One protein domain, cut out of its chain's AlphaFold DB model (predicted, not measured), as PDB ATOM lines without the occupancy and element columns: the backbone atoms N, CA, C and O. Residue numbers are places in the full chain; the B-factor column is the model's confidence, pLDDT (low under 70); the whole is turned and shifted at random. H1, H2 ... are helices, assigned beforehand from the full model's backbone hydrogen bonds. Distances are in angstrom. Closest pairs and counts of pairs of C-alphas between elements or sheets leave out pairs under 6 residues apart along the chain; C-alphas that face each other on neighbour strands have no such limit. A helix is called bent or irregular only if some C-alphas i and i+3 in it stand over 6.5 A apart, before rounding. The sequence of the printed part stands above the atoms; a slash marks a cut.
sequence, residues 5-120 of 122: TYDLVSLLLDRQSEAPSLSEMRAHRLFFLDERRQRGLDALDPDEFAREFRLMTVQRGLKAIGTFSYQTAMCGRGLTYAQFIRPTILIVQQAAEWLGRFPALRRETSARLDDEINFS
ATOM      1  N   THR A   5     -44.663  34.897 -48.334       94.81
ATOM      2  CA  THR A   5     -44.187  33.542 -48.618       94.81
ATOM      3  C   THR A   5     -43.569  32.861 -47.400       94.81
ATOM      4  O   THR A   5     -43.662  31.643 -47.299       94.81
ATOM      5  N   TYR A   6     -42.991  33.602 -46.450       93.00
ATOM      6  CA  TYR A   6     -42.408  33.025 -45.237       93.00
ATOM      7  C   TYR A   6     -43.467  32.345 -44.358       93.00
ATOM      8  O   TYR A   6     -43.269  31.214 -43.902       93.00
ATOM      9  N   ASP A   7     -44.609  33.008 -44.163       92.94
ATOM     10  CA  ASP A   7     -45.725  32.454 -43.395       92.94
ATOM     11  C   ASP A   7     -46.430  31.344 -44.178       92.94
ATOM     12  O   ASP A   7     -46.761  30.306 -43.604       92.94
ATOM     13  N   LEU A   8     -46.574  31.487 -45.500       94.75
ATOM     14  CA  LEU A   8     -47.153  30.433 -46.334       94.75
ATOM     15  C   LEU A   8     -46.307  29.147 -46.314       94.75
ATOM     16  O   LEU A   8     -46.857  28.056 -46.216       94.75
ATOM     17  N   VAL A   9     -44.975  29.258 -46.357       95.62
ATOM     18  CA  VAL A   9     -44.071  28.105 -46.199       95.62
ATOM     19  C   VAL A   9     -44.287  27.441 -44.843       95.62
ATOM     20  O   VAL A   9     -44.374  26.220 -44.786       95.62
ATOM     21  N   SER A  10     -44.422  28.221 -43.767       92.44
ATOM     22  CA  SER A  10     -44.673  27.664 -42.433       92.44
ATOM     23  C   SER A  10     -45.970  26.876 -42.349       92.44
ATOM     24  O   SER A  10     -46.009  25.808 -41.749       92.44
ATOM     25  N   LEU A  11     -47.017  27.396 -42.987       94.12
ATOM     26  CA  LEU A  11     -48.336  26.793 -42.981       94.12
ATOM     27  C   LEU A  11     -48.356  25.491 -43.784       94.12
ATOM     28  O   LEU A  11     -49.024  24.541 -43.393       94.12
ATOM     29  N   LEU A  12     -47.649  25.462 -44.915       94.31
ATOM     30  CA  LEU A  12     -47.721  24.348 -45.854       94.31
ATOM     31  C   LEU A  12     -46.665  23.271 -45.609       94.31
ATOM     32  O   LEU A  12     -46.927  22.115 -45.922       94.31
ATOM     33  N   LEU A  13     -45.473  23.627 -45.121       93.62
ATOM     34  CA  LEU A  13     -44.298  22.746 -45.176       93.62
ATOM     35  C   LEU A  13     -43.723  22.368 -43.810       93.62
ATOM     36  O   LEU A  13     -43.013  21.364 -43.723       93.62
ATOM     37  N   ASP A  14     -43.996  23.125 -42.745       90.50
ATOM     38  CA  ASP A  14     -43.467  22.762 -41.431       90.50
ATOM     39  C   ASP A  14     -44.139  21.477 -40.924       90.50
ATOM     40  O   ASP A  14     -45.360  21.343 -40.951       90.50
ATOM     41  N   ARG A  15     -43.329  20.553 -40.387       88.12
ATOM     42  CA  ARG A  15     -43.789  19.294 -39.767       88.12
ATOM     43  C   ARG A  15     -44.625  18.405 -40.697       88.12
ATOM     44  O   ARG A  15     -45.467  17.646 -40.223       88.12
ATOM     45  N   GLN A  16     -44.382  18.481 -42.000       88.88
ATOM     46  CA  GLN A  16     -44.938  17.513 -42.931       88.88
ATOM     47  C   GLN A  16     -44.244  16.161 -42.764       88.88
ATOM     48  O   GLN A  16     -43.021  16.096 -42.620       88.88
ATOM     49  N   SER A  17     -45.029  15.086 -42.779       83.75
ATOM     50  CA  SER A  17     -44.502  13.716 -42.724       83.75
ATOM     51  C   SER A  17     -43.889  13.282 -44.057       83.75
ATOM     52  O   SER A  17     -43.072  12.368 -44.088       83.75
ATOM     53  N   GLU A  18     -44.250  13.954 -45.151       84.44
ATOM     54  CA  GLU A  18     -43.796  13.660 -46.510       84.44
ATOM     55  C   GLU A  18     -43.581  14.958 -47.297       84.44
ATOM     56  O   GLU A  18     -44.122  16.012 -46.958       84.44
ATOM     57  N   ALA A  19     -42.773  14.901 -48.358       79.69
ATOM     58  CA  ALA A  19     -42.605  16.046 -49.244       79.69
ATOM     59  C   ALA A  19     -43.875  16.227 -50.103       79.69
ATOM     60  O   ALA A  19     -44.265  15.283 -50.794       79.69
ATOM     61  N   PRO A  20     -44.516  17.410 -50.105       81.19
ATOM     62  CA  PRO A  20     -45.743  17.618 -50.866       81.19
ATOM     63  C   PRO A  20     -45.476  17.637 -52.369       81.19
ATOM     64  O   PRO A  20     -44.400  18.039 -52.830       81.19
ATOM     65  N   SER A  21     -46.486  17.268 -53.154       87.31
ATOM     66  CA  SER A  21     -46.347  17.227 -54.604       87.31
ATOM     67  C   SER A  21     -46.199  18.627 -55.211       87.31
ATOM     68  O   SER A  21     -46.690  19.646 -54.709       87.31
ATOM     69  N   LEU A  22     -45.556  18.675 -56.379       84.81
ATOM     70  CA  LEU A  22     -45.411  19.893 -57.175       84.81
ATOM     71  C   LEU A  22     -46.752  20.547 -57.523       84.81
ATOM     72  O   LEU A  22     -46.872  21.778 -57.498       84.81
ATOM     73  N   SER A  23     -47.745  19.726 -57.866       89.00
ATOM     74  CA  SER A  23     -49.093  20.159 -58.228       89.00
ATOM     75  C   SER A  23     -49.829  20.771 -57.044       89.00
ATOM     76  O   SER A  23     -50.395  21.851 -57.198       89.00
ATOM     77  N   GLU A  24     -49.761  20.152 -55.862       91.00
ATOM     78  CA  GLU A  24     -50.381  20.687 -54.642       91.00
ATOM     79  C   GLU A  24     -49.756  22.027 -54.263       91.00
ATOM     80  O   GLU A  24     -50.455  23.022 -54.075       91.00
ATOM     81  N   MET A  25     -48.423  22.102 -54.255       91.69
ATOM     82  CA  MET A  25     -47.720  23.345 -53.946       91.69
ATOM     83  C   MET A  25     -48.045  24.456 -54.947       91.69
ATOM     84  O   MET A  25     -48.153  25.625 -54.572       91.69
ATOM     85  N   ARG A  26     -48.214  24.120 -56.230       92.56
ATOM     86  CA  ARG A  26     -48.671  25.081 -57.241       92.56
ATOM     87  C   ARG A  26     -50.102  25.538 -56.968       92.56
ATOM     88  O   ARG A  26     -50.340  26.743 -57.005       92.56
ATOM     89  N   ALA A  27     -51.017  24.616 -56.679       94.88
ATOM     90  CA  ALA A  27     -52.413  24.927 -56.399       94.88
ATOM     91  C   ALA A  27     -52.551  25.862 -55.187       94.88
ATOM     92  O   ALA A  27     -53.205  26.894 -55.296       94.88
ATOM     93  N   HIS A  28     -51.855  25.581 -54.082       95.31
ATOM     94  CA  HIS A  28     -51.884  26.439 -52.895       95.31
ATOM     95  C   HIS A  28     -51.347  27.850 -53.155       95.31
ATOM     96  O   HIS A  28     -51.930  28.823 -52.681       95.31
ATOM     97  N   ARG A  29     -50.264  27.991 -53.935       95.62
ATOM     98  CA  ARG A  29     -49.745  29.319 -54.303       95.62
ATOM     99  C   ARG A  29     -50.738  30.098 -55.163       95.62
ATOM    100  O   ARG A  29     -50.952  31.276 -54.906       95.62
ATOM    101  N   LEU A  30     -51.347  29.455 -56.160       95.69
ATOM    102  CA  LEU A  30     -52.339  30.105 -57.024       95.69
ATOM    103  C   LEU A  30     -53.595  30.499 -56.245       95.69
ATOM    104  O   LEU A  30     -54.074  31.617 -56.405       95.69
ATOM    105  N   PHE A  31     -54.070  29.620 -55.361       96.62
ATOM    106  CA  PHE A  31     -55.172  29.914 -54.449       96.62
ATOM    107  C   PHE A  31     -54.861  31.141 -53.587       96.62
ATOM    108  O   PHE A  31     -55.649  32.076 -53.546       96.62
ATOM    109  N   PHE A  32     -53.677  31.194 -52.967       96.56
ATOM    110  CA  PHE A  32     -53.260  32.340 -52.160       96.56
ATOM    111  C   PHE A  32     -53.235  33.653 -52.958       96.56
ATOM    112  O   PHE A  32     -53.686  34.685 -52.463       96.56
ATOM    113  N   LEU A  33     -52.728  33.633 -54.194       96.25
ATOM    114  CA  LEU A  33     -52.692  34.819 -55.054       96.25
ATOM    115  C   LEU A  33     -54.099  35.295 -55.447       96.25
ATOM    116  O   LEU A  33     -54.359  36.499 -55.415       96.25
ATOM    117  N   ASP A  34     -55.015  34.379 -55.768       96.62
ATOM    118  CA  ASP A  34     -56.399  34.745 -56.088       96.62
ATOM    119  C   ASP A  34     -57.137  35.301 -54.862       96.62
ATOM    120  O   ASP A  34     -57.758  36.358 -54.930       96.62
ATOM    121  N   GLU A  35     -56.959  34.674 -53.702       96.56
ATOM    122  CA  GLU A  35     -57.490  35.131 -52.418       96.56
ATOM    123  C   GLU A  35     -56.997  36.534 -52.021       96.56
ATOM    124  O   GLU A  35     -57.728  37.310 -51.398       96.56
ATOM    125  N   ARG A  36     -55.756  36.893 -52.374       94.94
ATOM    126  CA  ARG A  36     -55.242  38.261 -52.198       94.94
ATOM    127  C   ARG A  36     -55.942  39.247 -53.126       94.94
ATOM    128  O   ARG A  36     -56.343  40.319 -52.676       94.94
ATOM    129  N   ARG A  37     -56.112  38.870 -54.396       95.38
ATOM    130  CA  ARG A  37     -56.783  39.685 -55.415       95.38
ATOM    131  C   ARG A  37     -58.238  39.961 -55.041       95.38
ATOM    132  O   ARG A  37     -58.671  41.106 -55.110       95.38
ATOM    133  N   GLN A  38     -58.973  38.943 -54.592       96.81
ATOM    134  CA  GLN A  38     -60.367  39.084 -54.154       96.81
ATOM    135  C   GLN A  38     -60.519  40.025 -52.949       96.81
ATOM    136  O   GLN A  38     -61.525  40.719 -52.829       96.81
ATOM    137  N   ARG A  39     -59.504  40.093 -52.078       96.69
ATOM    138  CA  ARG A  39     -59.455  41.013 -50.929       96.69
ATOM    139  C   ARG A  39     -58.939  42.416 -51.274       96.69
ATOM    140  O   ARG A  39     -58.791  43.231 -50.368       96.69
ATOM    141  N   GLY A  40     -58.652  42.703 -52.545       95.94
ATOM    142  CA  GLY A  40     -58.158  44.008 -52.991       95.94
ATOM    143  C   GLY A  40     -56.728  44.327 -52.545       95.94
ATOM    144  O   GLY A  40     -56.371  45.498 -52.465       95.94
ATOM    145  N   LEU A  41     -55.922  43.310 -52.220       94.00
ATOM    146  CA  LEU A  41     -54.507  43.494 -51.896       94.00
ATOM    147  C   LEU A  41     -53.671  43.656 -53.169       94.00
ATOM    148  O   LEU A  41     -54.052  43.168 -54.235       94.00
ATOM    149  N   ASP A  42     -52.488  44.257 -53.022       90.94
ATOM    150  CA  ASP A  42     -51.539  44.421 -54.123       90.94
ATOM    151  C   ASP A  42     -51.242  43.088 -54.816       90.94
ATOM    152  O   ASP A  42     -50.945  42.065 -54.167       90.94
ATOM    153  N   ALA A  43     -51.326  43.134 -56.147       90.12
ATOM    154  CA  ALA A  43     -51.013  42.020 -57.017       90.12
ATOM    155  C   ALA A  43     -49.530  41.661 -56.891       90.12
ATOM    156  O   ALA A  43     -48.660  42.530 -56.873       90.12
ATOM    157  N   LEU A  44     -49.256  40.363 -56.820       93.62
ATOM    158  CA  LEU A  44     -47.904  39.822 -56.835       93.62
ATOM    159  C   LEU A  44     -47.707  39.069 -58.144       93.62
ATOM    160  O   LEU A  44     -48.610  38.346 -58.576       93.62
ATOM    161  N   ASP A  45     -46.533  39.215 -58.749       94.00
ATOM    162  CA  ASP A  45     -46.166  38.423 -59.916       94.00
ATOM    163  C   ASP A  45     -46.081  36.931 -59.529       94.00
ATOM    164  O   ASP A  45     -45.358  36.583 -58.586       94.00
ATOM    165  N   PRO A  46     -46.812  36.026 -60.206       94.50
ATOM    166  CA  PRO A  46     -46.833  34.614 -59.834       94.50
ATOM    167  C   PRO A  46     -45.465  33.925 -59.897       94.50
ATOM    168  O   PRO A  46     -45.193  33.035 -59.082       94.50
ATOM    169  N   ASP A  47     -44.600  34.318 -60.835       94.56
ATOM    170  CA  ASP A  47     -43.286  33.701 -61.021       94.56
ATOM    171  C   ASP A  47     -42.285  34.189 -59.969       94.56
ATOM    172  O   ASP A  47     -41.518  33.394 -59.413       94.56
ATOM    173  N   GLU A  48     -42.319  35.479 -59.638       95.31
ATOM    174  CA  GLU A  48     -41.584  36.047 -58.515       95.31
ATOM    175  C   GLU A  48     -42.042  35.454 -57.188       95.31
ATOM    176  O   GLU A  48     -41.204  34.999 -56.407       95.31
ATOM    177  N   PHE A  49     -43.352  35.333 -56.979       96.38
ATOM    178  CA  PHE A  49     -43.911  34.707 -55.788       96.38
ATOM    179  C   PHE A  49     -43.485  33.239 -55.662       96.38
ATOM    180  O   PHE A  49     -43.088  32.788 -54.589       96.38
ATOM    181  N   ALA A  50     -43.506  32.476 -56.759       95.56
ATOM    182  CA  ALA A  50     -43.047  31.089 -56.759       95.56
ATOM    183  C   ALA A  50     -41.542  30.970 -56.470       95.56
ATOM    184  O   ALA A  50     -41.116  30.048 -55.766       95.56
ATOM    185  N   ARG A  51     -40.727  31.888 -56.997       96.12
ATOM    186  CA  ARG A  51     -39.285  31.949 -56.728       96.12
ATOM    187  C   ARG A  51     -38.998  32.322 -55.273       96.12
ATOM    188  O   ARG A  51     -38.182  31.650 -54.640       96.12
ATOM    189  N   GLU A  52     -39.670  33.337 -54.735       97.12
ATOM    190  CA  GLU A  52     -39.540  33.753 -53.336       97.12
ATOM    191  C   GLU A  52     -39.999  32.640 -52.386       97.12
ATOM    192  O   GLU A  52     -39.289  32.314 -51.436       97.12
ATOM    193  N   PHE A  53     -41.108  31.962 -52.703       97.06
ATOM    194  CA  PHE A  53     -41.589  30.802 -51.953       97.06
ATOM    195  C   PHE A  53     -40.514  29.721 -51.830       97.06
ATOM    196  O   PHE A  53     -40.220  29.282 -50.725       97.06
ATOM    197  N   ARG A  54     -39.854  29.344 -52.935       96.06
ATOM    198  CA  ARG A  54     -38.769  28.345 -52.906       96.06
ATOM    199  C   ARG A  54     -37.565  28.811 -52.082       96.06
ATOM    200  O   ARG A  54     -36.957  28.001 -51.385       96.06
ATOM    201  N   LEU A  55     -37.212  30.098 -52.139       97.19
ATOM    202  CA  LEU A  55     -36.134  30.653 -51.309       97.19
ATOM    203  C   LEU A  55     -36.486  30.582 -49.819       97.19
ATOM    204  O   LEU A  55     -35.650  30.174 -49.011       97.19
ATOM    205  N   MET A  56     -37.725  30.924 -49.462       97.44
ATOM    206  CA  MET A  56     -38.219  30.808 -48.091       97.44
ATOM    207  C   MET A  56     -38.315  29.348 -47.640       97.44
ATOM    208  O   MET A  56     -37.984  29.062 -46.494       97.44
ATOM    209  N   THR A  57     -38.664  28.411 -48.528       96.56
ATOM    210  CA  THR A  57     -38.617  26.967 -48.243       96.56
ATOM    211  C   THR A  57     -37.215  26.525 -47.834       96.56
ATOM    212  O   THR A  57     -37.067  25.859 -46.814       96.56
ATOM    213  N   VAL A  58     -36.175  26.932 -48.574       96.81
ATOM    214  CA  VAL A  58     -34.782  26.612 -48.215       96.81
ATOM    215  C   VAL A  58     -34.416  27.225 -46.861       96.81
ATOM    216  O   VAL A  58     -33.940  26.525 -45.970       96.81
ATOM    217  N   GLN A  59     -34.657  28.525 -46.682       96.19
ATOM    218  CA  GLN A  59     -34.249  29.243 -45.474       96.19
ATOM    219  C   GLN A  59     -34.972  28.729 -44.219       96.19
ATOM    220  O   GLN A  59     -34.327  28.411 -43.216       96.19
ATOM    221  N   ARG A  60     -36.302  28.604 -44.272       96.12
ATOM    222  CA  ARG A  60     -37.110  28.132 -43.147       96.12
ATOM    223  C   ARG A  60     -36.920  26.641 -42.896       96.12
ATOM    224  O   ARG A  60     -36.803  26.250 -41.738       96.12
ATOM    225  N   GLY A  61     -36.828  25.830 -43.947       96.06
ATOM    226  CA  GLY A  61     -36.592  24.393 -43.828       96.06
ATOM    227  C   GLY A  61     -35.273  24.089 -43.117       96.06
ATOM    228  O   GLY A  61     -35.253  23.297 -42.179       96.06
ATOM    229  N   LEU A  62     -34.191  24.799 -43.451       96.56
ATOM    230  CA  LEU A  62     -32.913  24.676 -42.736       96.56
ATOM    231  C   LEU A  62     -33.023  25.040 -41.252       96.56
ATOM    232  O   LEU A  62     -32.488  24.336 -40.392       96.56
ATOM    233  N   LYS A  63     -33.755  26.111 -40.930       96.50
ATOM    234  CA  LYS A  63     -34.039  26.484 -39.538       96.50
ATOM    235  C   LYS A  63     -34.847  25.394 -38.814       96.50
ATOM    236  O   LYS A  63     -34.562  25.090 -37.653       96.50
ATOM    237  N   ALA A  64     -35.847  24.818 -39.480       96.19
ATOM    238  CA  ALA A  64     -36.685  23.757 -38.932       96.19
ATOM    239  C   ALA A  64     -35.877  22.480 -38.672       96.19
ATOM    240  O   ALA A  64     -35.964  21.949 -37.569       96.19
ATOM    241  N   ILE A  65     -35.009  22.068 -39.605       96.06
ATOM    242  CA  ILE A  65     -34.070  20.949 -39.421       96.06
ATOM    243  C   ILE A  65     -33.247  21.158 -38.150       96.06
ATOM    244  O   ILE A  65     -33.295  20.318 -37.258       96.06
ATOM    245  N   GLY A  66     -32.571  22.304 -38.004       96.38
ATOM    246  CA  GLY A  66     -31.775  22.582 -36.802       96.38
ATOM    247  C   GLY A  66     -32.604  22.557 -35.512       96.38
ATOM    248  O   GLY A  66     -32.165  22.020 -34.495       96.38
ATOM    249  N   THR A  67     -33.836  23.074 -35.561       96.81
ATOM    250  CA  THR A  67     -34.764  23.046 -34.421       96.81
ATOM    251  C   THR A  67     -35.158  21.617 -34.057       96.81
ATOM    252  O   THR A  67     -35.104  21.248 -32.887       96.81
ATOM    253  N   PHE A  68     -35.542  20.797 -35.034       95.62
ATOM    254  CA  PHE A  68     -35.941  19.409 -34.808       95.62
ATOM    255  C   PHE A  68     -34.765  18.562 -34.324       95.62
ATOM    256  O   PHE A  68     -34.920  17.824 -33.355       95.62
ATOM    257  N   SER A  69     -33.575  18.729 -34.908       95.75
ATOM    258  CA  SER A  69     -32.350  18.071 -34.447       95.75
ATOM    259  C   SER A  69     -32.036  18.418 -32.991       95.75
ATOM    260  O   SER A  69     -31.773  17.517 -32.199       95.75
ATOM    261  N   TYR A  70     -32.136  19.693 -32.602       97.00
ATOM    262  CA  TYR A  70     -31.942  20.107 -31.210       97.00
ATOM    263  C   TYR A  70     -33.003  19.513 -30.269       97.00
ATOM    264  O   TYR A  70     -32.662  18.967 -29.219       97.00
ATOM    265  N   GLN A  71     -34.283  19.556 -30.653       96.94
ATOM    266  CA  GLN A  71     -35.370  18.984 -29.848       96.94
ATOM    267  C   GLN A  71     -35.197  17.474 -29.640       96.94
ATOM    268  O   GLN A  71     -35.477  16.962 -28.553       96.94
ATOM    269  N   THR A  72     -34.716  16.773 -30.666       94.88
ATOM    270  CA  THR A  72     -34.426  15.340 -30.623       94.88
ATOM    271  C   THR A  72     -33.211  15.035 -29.750       94.88
ATOM    272  O   THR A  72     -33.332  14.241 -28.822       94.88
ATOM    273  N   ALA A  73     -32.067  15.673 -30.009       95.06
ATOM    274  CA  ALA A  73     -30.791  15.308 -29.392       95.06
ATOM    275  C   ALA A  73     -30.603  15.870 -27.974       95.06
ATOM    276  O   ALA A  73     -30.000  15.212 -27.133       95.06
ATOM    277  N   MET A  74     -31.110  17.077 -27.705       96.81
ATOM    278  CA  MET A  74     -30.816  17.809 -26.464       96.81
ATOM    279  C   MET A  74     -32.022  17.934 -25.536       96.81
ATOM    280  O   MET A  74     -31.855  18.017 -24.322       96.81
ATOM    281  N   CYS A  75     -33.246  17.953 -26.071       95.56
ATOM    282  CA  CYS A  75     -34.455  18.155 -25.261       95.56
ATOM    283  C   CYS A  75     -35.237  16.871 -24.957       95.56
ATOM    284  O   CYS A  75     -36.305  16.952 -24.353       95.56
ATOM    285  N   GLY A  76     -34.758  15.702 -25.399       93.19
ATOM    286  CA  GLY A  76     -35.428  14.420 -25.158       93.19
ATOM    287  C   GLY A  76     -36.786  14.278 -25.858       93.19
ATOM    288  O   GLY A  76     -37.607  13.463 -25.450       93.19
ATOM    289  N   ARG A  77     -37.053  15.063 -26.913       94.25
ATOM    290  CA  ARG A  77     -38.334  15.054 -27.647       94.25
ATOM    291  C   ARG A  77     -38.260  14.288 -28.970       94.25
ATOM    292  O   ARG A  77     -39.008  14.583 -29.903       94.25
ATOM    293  N   GLY A  78     -37.369  13.298 -29.056       91.50
ATOM    294  CA  GLY A  78     -37.123  12.522 -30.276       91.50
ATOM    295  C   GLY A  78     -38.375  11.849 -30.838       91.50
ATOM    296  O   GLY A  78     -38.647  11.993 -32.026       91.50
ATOM    297  N   LEU A  79     -39.203  11.240 -29.979       91.44
ATOM    298  CA  LEU A  79     -40.472  10.608 -30.383       91.44
ATOM    299  C   LEU A  79     -41.417  11.574 -31.117       91.44
ATOM    300  O   LEU A  79     -42.217  11.160 -31.949       91.44
ATOM    301  N   THR A  80     -41.333  12.872 -30.819       93.12
ATOM    302  CA  THR A  80     -42.164  13.890 -31.462       93.12
ATOM    303  C   THR A  80     -41.506  14.469 -32.707       93.12
ATOM    304  O   THR A  80     -42.202  14.666 -33.695       93.12
ATOM    305  N   TYR A  81     -40.208  14.785 -32.673       94.00
ATOM    306  CA  TYR A  81     -39.583  15.636 -33.696       94.00
ATOM    307  C   TYR A  81     -38.697  14.906 -34.705       94.00
ATOM    308  O   TYR A  81     -38.524  15.425 -35.807       94.00
ATOM    309  N   ALA A  82     -38.158  13.727 -34.377       93.56
ATOM    310  CA  ALA A  82     -37.219  13.029 -35.256       93.56
ATOM    311  C   ALA A  82     -37.840  12.709 -36.626       93.56
ATOM    312  O   ALA A  82     -37.212  12.939 -37.657       93.56
ATOM    313  N   GLN A  83     -39.114  12.305 -36.634       93.56
ATOM    314  CA  GLN A  83     -39.868  11.963 -37.844       93.56
ATOM    315  C   GLN A  83     -39.966  13.098 -38.878       93.56
ATOM    316  O   GLN A  83     -40.167  12.831 -40.056       93.56
ATOM    317  N   PHE A  84     -39.800  14.362 -38.471       94.81
ATOM    318  CA  PHE A  84     -39.910  15.509 -39.378       94.81
ATOM    319  C   PHE A  84     -38.571  15.945 -39.979       94.81
ATOM    320  O   PHE A  84     -38.561  16.758 -40.903       94.81
ATOM    321  N   ILE A  85     -37.436  15.433 -39.487       94.12
ATOM    322  CA  ILE A  85     -36.107  15.856 -39.956       94.12
ATOM    323  C   ILE A  85     -35.921  15.459 -41.423       94.12
ATOM    324  O   ILE A  85     -35.699  16.325 -42.271       94.12
ATOM    325  N   ARG A  86     -36.083  14.169 -41.731       93.31
ATOM    326  CA  ARG A  86     -35.867  13.629 -43.077       93.31
ATOM    327  C   ARG A  86     -36.809  14.232 -44.135       93.31
ATOM    328  O   ARG A  86     -36.297  14.707 -45.152       93.31
ATOM    329  N   PRO A  87     -38.141  14.320 -43.922       94.25
ATOM    330  CA  PRO A  87     -39.031  15.005 -44.863       94.25
ATOM    331  C   PRO A  87     -38.627  16.460 -45.110       94.25
ATOM    332  O   PRO A  87     -38.629  16.923 -46.249       94.25
ATOM    333  N   THR A  88     -38.196  17.177 -44.066       95.69
ATOM    334  CA  THR A  88     -37.762  18.572 -44.217       95.69
ATOM    335  C   THR A  88     -36.473  18.680 -45.041       95.69
ATOM    336  O   THR A  88     -36.353  19.597 -45.853       95.69
ATOM    337  N   ILE A  89     -35.530  17.737 -44.906       95.69
ATOM    338  CA  ILE A  89     -34.329  17.678 -45.760       95.69
ATOM    339  C   ILE A  89     -34.716  17.466 -47.230       95.69
ATOM    340  O   ILE A  89     -34.212  18.190 -48.089       95.69
ATOM    341  N   LEU A  90     -35.646  16.548 -47.525       94.44
ATOM    342  CA  LEU A  90     -36.152  16.323 -48.888       94.44
ATOM    343  C   LEU A  90     -36.795  17.584 -49.478       94.44
ATOM    344  O   LEU A  90     -36.513  17.958 -50.616       94.44
ATOM    345  N   ILE A  91     -37.613  18.281 -48.687       94.88
ATOM    346  CA  ILE A  91     -38.257  19.536 -49.089       94.88
ATOM    347  C   ILE A  91     -37.207  20.614 -49.420       94.88
ATOM    348  O   ILE A  91     -37.317  21.295 -50.445       94.88
ATOM    349  N   VAL A  92     -36.169  20.759 -48.588       95.75
ATOM    350  CA  VAL A  92     -35.070  21.715 -48.820       95.75
ATOM    351  C   VAL A  92     -34.263  21.346 -50.065       95.75
ATOM    352  O   VAL A  92     -33.994  22.227 -50.887       95.75
ATOM    353  N   GLN A  93     -33.914  20.065 -50.232       95.19
ATOM    354  CA  GLN A  93     -33.211  19.548 -51.409       95.19
ATOM    355  C   GLN A  93     -33.976  19.905 -52.684       95.19
ATOM    356  O   GLN A  93     -33.427  20.527 -53.597       95.19
ATOM    357  N   GLN A  94     -35.267  19.582 -52.710       93.19
ATOM    358  CA  GLN A  94     -36.107  19.784 -53.876       93.19
ATOM    359  C   GLN A  94     -36.260  21.270 -54.233       93.19
ATOM    360  O   GLN A  94     -36.189  21.645 -55.409       93.19
ATOM    361  N   ALA A  95     -36.434  22.136 -53.230       94.69
ATOM    362  CA  ALA A  95     -36.517  23.578 -53.440       94.69
ATOM    363  C   ALA A  95     -35.198  24.159 -53.978       94.69
ATOM    364  O   ALA A  95     -35.221  24.994 -54.886       94.69
ATOM    365  N   ALA A  96     -34.051  23.706 -53.460       95.88
ATOM    366  CA  ALA A  96     -32.736  24.128 -53.936       95.88
ATOM    367  C   ALA A  96     -32.469  23.675 -55.384       95.88
ATOM    368  O   ALA A  96     -31.914  24.444 -56.177       95.88
ATOM    369  N   GLU A  97     -32.914  22.472 -55.758       93.81
ATOM    370  CA  GLU A  97     -32.857  21.961 -57.131       93.81
ATOM    371  C   GLU A  97     -33.674  22.809 -58.104       93.81
ATOM    372  O   GLU A  97     -33.139  23.247 -59.121       93.81
ATOM    373  N   TRP A  98     -34.934  23.117 -57.780       92.06
ATOM    374  CA  TRP A  98     -35.777  23.957 -58.642       92.06
ATOM    375  C   TRP A  98     -35.289  25.394 -58.762       92.06
ATOM    376  O   TRP A  98     -35.580  26.066 -59.750       92.06
ATOM    377  N   LEU A  99     -34.576  25.894 -57.754       94.94
ATOM    378  CA  LEU A  99     -33.914  27.189 -57.843       94.94
ATOM    379  C   LEU A  99     -32.665  27.145 -58.731       94.94
ATOM    380  O   LEU A  99     -32.202  28.207 -59.137       94.94
ATOM    381  N   GLY A 100     -32.092  25.965 -58.991       94.88
ATOM    382  CA  GLY A 100     -30.793  25.833 -59.653       94.88
ATOM    383  C   GLY A 100     -29.656  26.479 -58.852       94.88
ATOM    384  O   GLY A 100     -28.667  26.923 -59.429       94.88
ATOM    385  N   ARG A 101     -29.803  26.588 -57.524       93.75
ATOM    386  CA  ARG A 101     -28.881  27.318 -56.633       93.75
ATOM    387  C   ARG A 101     -28.375  26.428 -55.498       93.75
ATOM    388  O   ARG A 101     -28.848  25.316 -55.293       93.75
ATOM    389  N   PHE A 102     -27.395  26.947 -54.758       96.81
ATOM    390  CA  PHE A 102     -26.827  26.331 -53.552       96.81
ATOM    391  C   PHE A 102     -26.227  24.926 -53.783       96.81
ATOM    392  O   PHE A 102     -26.631  23.967 -53.129       96.81
ATOM    393  N   PRO A 103     -25.235  24.777 -54.682       96.38
ATOM    394  CA  PRO A 103     -24.664  23.466 -55.014       96.38
ATOM    395  C   PRO A 103     -24.039  22.758 -53.805       96.38
ATOM    396  O   PRO A 103     -24.182  21.547 -53.669       96.38
ATOM    397  N   ALA A 104     -23.392  23.506 -52.904       96.12
ATOM    398  CA  ALA A 104     -22.864  22.944 -51.664       96.12
ATOM    399  C   ALA A 104     -23.993  22.384 -50.790       96.12
ATOM    400  O   ALA A 104     -23.925  21.225 -50.407       96.12
ATOM    401  N   LEU A 105     -25.056  23.164 -50.559       95.19
ATOM    402  CA  LEU A 105     -26.211  22.714 -49.783       95.19
ATOM    403  C   LEU A 105     -26.794  21.424 -50.359       95.19
ATOM    404  O   LEU A 105     -26.916  20.460 -49.620       95.19
ATOM    405  N   ARG A 106     -27.069  21.393 -51.670       95.75
ATOM    406  CA  ARG A 106     -27.643  20.226 -52.359       95.75
ATOM    407  C   ARG A 106     -26.810  18.959 -52.178       95.75
ATOM    408  O   ARG A 106     -27.360  17.874 -52.034       95.75
ATOM    409  N   ARG A 107     -25.481  19.084 -52.194       96.25
ATOM    410  CA  ARG A 107     -24.583  17.954 -51.933       96.25
ATOM    411  C   ARG A 107     -24.694  17.487 -50.480       96.25
ATOM    412  O   ARG A 107     -24.837  16.295 -50.241       96.25
ATOM    413  N   GLU A 108     -24.662  18.416 -49.527       94.94
ATOM    414  CA  GLU A 108     -24.725  18.103 -48.094       94.94
ATOM    415  C   GLU A 108     -26.070  17.500 -47.661       94.94
ATOM    416  O   GLU A 108     -26.106  16.662 -46.757       94.94
ATOM    417  N   THR A 109     -27.178  17.935 -48.266       93.38
ATOM    418  CA  THR A 109     -28.510  17.373 -48.011       93.38
ATOM    419  C   THR A 109     -28.698  16.029 -48.701       93.38
ATOM    420  O   THR A 109     -29.267  15.141 -48.078       93.38
ATOM    421  N   SER A 110     -28.164  15.832 -49.913       93.56
ATOM    422  CA  SER A 110     -28.152  14.514 -50.571       93.56
ATOM    423  C   SER A 110     -27.383  13.479 -49.751       93.56
ATOM    424  O   SER A 110     -27.940  12.441 -49.426       93.56
ATOM    425  N   ALA A 111     -26.156  13.798 -49.324       93.56
ATOM    426  CA  ALA A 111     -25.332  12.876 -48.541       93.56
ATOM    427  C   ALA A 111     -26.037  12.401 -47.256       93.56
ATOM    428  O   ALA A 111     -26.032  11.219 -46.940       93.56
ATOM    429  N   ARG A 112     -26.731  13.308 -46.554       89.94
ATOM    430  CA  ARG A 112     -27.501  12.969 -45.343       89.94
ATOM    431  C   ARG A 112     -28.701  12.065 -45.610       89.94
ATOM    432  O   ARG A 112     -29.081  11.300 -44.732       89.94
ATOM    433  N   LEU A 113     -29.326  12.189 -46.780       88.62
ATOM    434  CA  LEU A 113     -30.435  11.318 -47.170       88.62
ATOM    435  C   LEU A 113     -29.947   9.905 -47.505       88.62
ATOM    436  O   LEU A 113     -30.685   8.954 -47.252       88.62
ATOM    437  N   ASP A 114     -28.727   9.786 -48.033       86.00
ATOM    438  CA  ASP A 114     -28.092   8.510 -48.372       86.00
ATOM    439  C   ASP A 114     -27.561   7.783 -47.120       86.00
ATOM    440  O   ASP A 114     -27.712   6.566 -47.003       86.00
ATOM    441  N   ASP A 115     -27.006   8.516 -46.146       79.25
ATOM    442  CA  ASP A 115     -26.474   7.949 -44.896       79.25
ATOM    443  C   ASP A 115     -27.535   7.168 -44.094       79.25
ATOM    444  O   ASP A 115     -27.235   6.112 -43.540       79.25
ATOM    445  N   GLU A 116     -28.788   7.637 -44.046       60.25
ATOM    446  CA  GLU A 116     -29.874   6.976 -43.299       60.25
ATOM    447  C   GLU A 116     -30.362   5.663 -43.944       60.25
ATOM    448  O   GLU A 116     -30.863   4.785 -43.236       60.25
ATOM    449  N   ILE A 117     -30.190   5.490 -45.262       56.50
ATOM    450  CA  ILE A 117     -30.546   4.237 -45.956       56.50
ATOM    451  C   ILE A 117     -29.653   3.097 -45.447       56.50
ATOM    452  O   ILE A 117     -30.142   2.010 -45.158       56.50
ATOM    453  N   ASN A 118     -28.370   3.377 -45.210       42.69
ATOM    454  CA  ASN A 118     -27.396   2.373 -44.781       42.69
ATOM    455  C   ASN A 118     -27.574   1.889 -43.327       42.69
ATOM    456  O   ASN A 118     -27.064   0.827 -42.984       42.69
ATOM    457  N   PHE A 119     -28.290   2.630 -42.472       42.34
ATOM    458  CA  PHE A 119     -28.607   2.193 -41.100       42.34
ATOM    459  C   PHE A 119     -29.861   1.313 -41.009       42.34
ATOM    460  O   PHE A 119     -30.094   0.711 -39.967       42.34
ATOM    461  N   SER A 120     -30.675   1.254 -42.067       41.56
ATOM    462  CA  SER A 120     -31.908   0.453 -42.097       41.56
ATOM    463  C   SER A 120     -31.679  -0.981 -42.607       41.56
ATOM    464  O   SER A 120     -32.570  -1.816 -42.476       41.56
TER     465      SER A 120
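This is residues 5 to 120 of the 122 residues of an uncharacterized protein of Acidobacteria bacterium (UniProt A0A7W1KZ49). A long helical hairpin, H3 and H4 running side by side in opposite directions, makes the core, with H1 packed at a steep angle on H3 on one side and H5 folding back on H4 on the other. H2 lies farther out on H1's side and only just meets the first part of H3. The printed part has 116 residues with five named helices, in the order H1, H2, H3, H4, H5, and no named strand; its class is all helix. It is only just compact, close to loose, with a radius of gyration of the C-alphas of 15.6 A, and elongated, spanning 50 by 30 by 20 A.

H3, residues 46 to 73, is the hub and touches three other helices. It forms a hairpin with H4, residues 78 to 99, at a shallow tilt of 29 degrees, opposite ways; their closest C-alphas, of Thr 72 and Gly 78, are 3.9 A apart. H1, residues 5 to 13, touches residues 49 to 61 of H3 at a steep tilt of 58 degrees, the same way, closest at the C-alphas of Thr 5 and Phe 53, 5.0 A. H1 is close to H4 but not clearly touching, with the C-alphas of Leu 13 and Thr 88 7.8 A apart. Residues 29 to 33 of H2, residues 22 to 38, only just touch residues 46 to 50 of H3, with 3 pairs of C-alphas within 8 A; the closest are those of Arg 29 and Ala 50, 7.4 A. H1 and H2 are near each other. H5, residues 103 to 118, forms a second hairpin with H4, at a steep tilt of 41 degrees, opposite ways, with the C-alphas of Gln 93 and Arg 106 closest at 5.7 A. H5 is apart from H1, H2 and H3. The helix packing is mostly crossed: of four touching pairs, one is at a shallow tilt. Every O i to N i+4 pair is within hydrogen-bond range in H1, H2 and H3; in H4 it is 13 of 18 and in H5 9 of 12.

H3 is 39.5 A long, from C-alpha 46 at (-46.833, 34.614, -59.834) to C-alpha 73 at (-30.791, 15.308, -29.392). H4 is 31.4 A long and irregular, with C-alphas 80 and 83 7.1 A apart. H2 is 24.5 A long, H5 23.6 A and H1 11.3 A. H1 begins at C-alpha 5, (-44.187, 33.542, -48.618).

The C-alphas farthest apart, of Gly 40 and Phe 119, are 52.6 A from each other. The printed part has no cut. The links H3 to H4 and H4 to H5 are tight, those from H1 to H2 and H2 to H3 short; no link is long. Mean pLDDT of the printed part is 91.9, with residues 116 to 120 under 70.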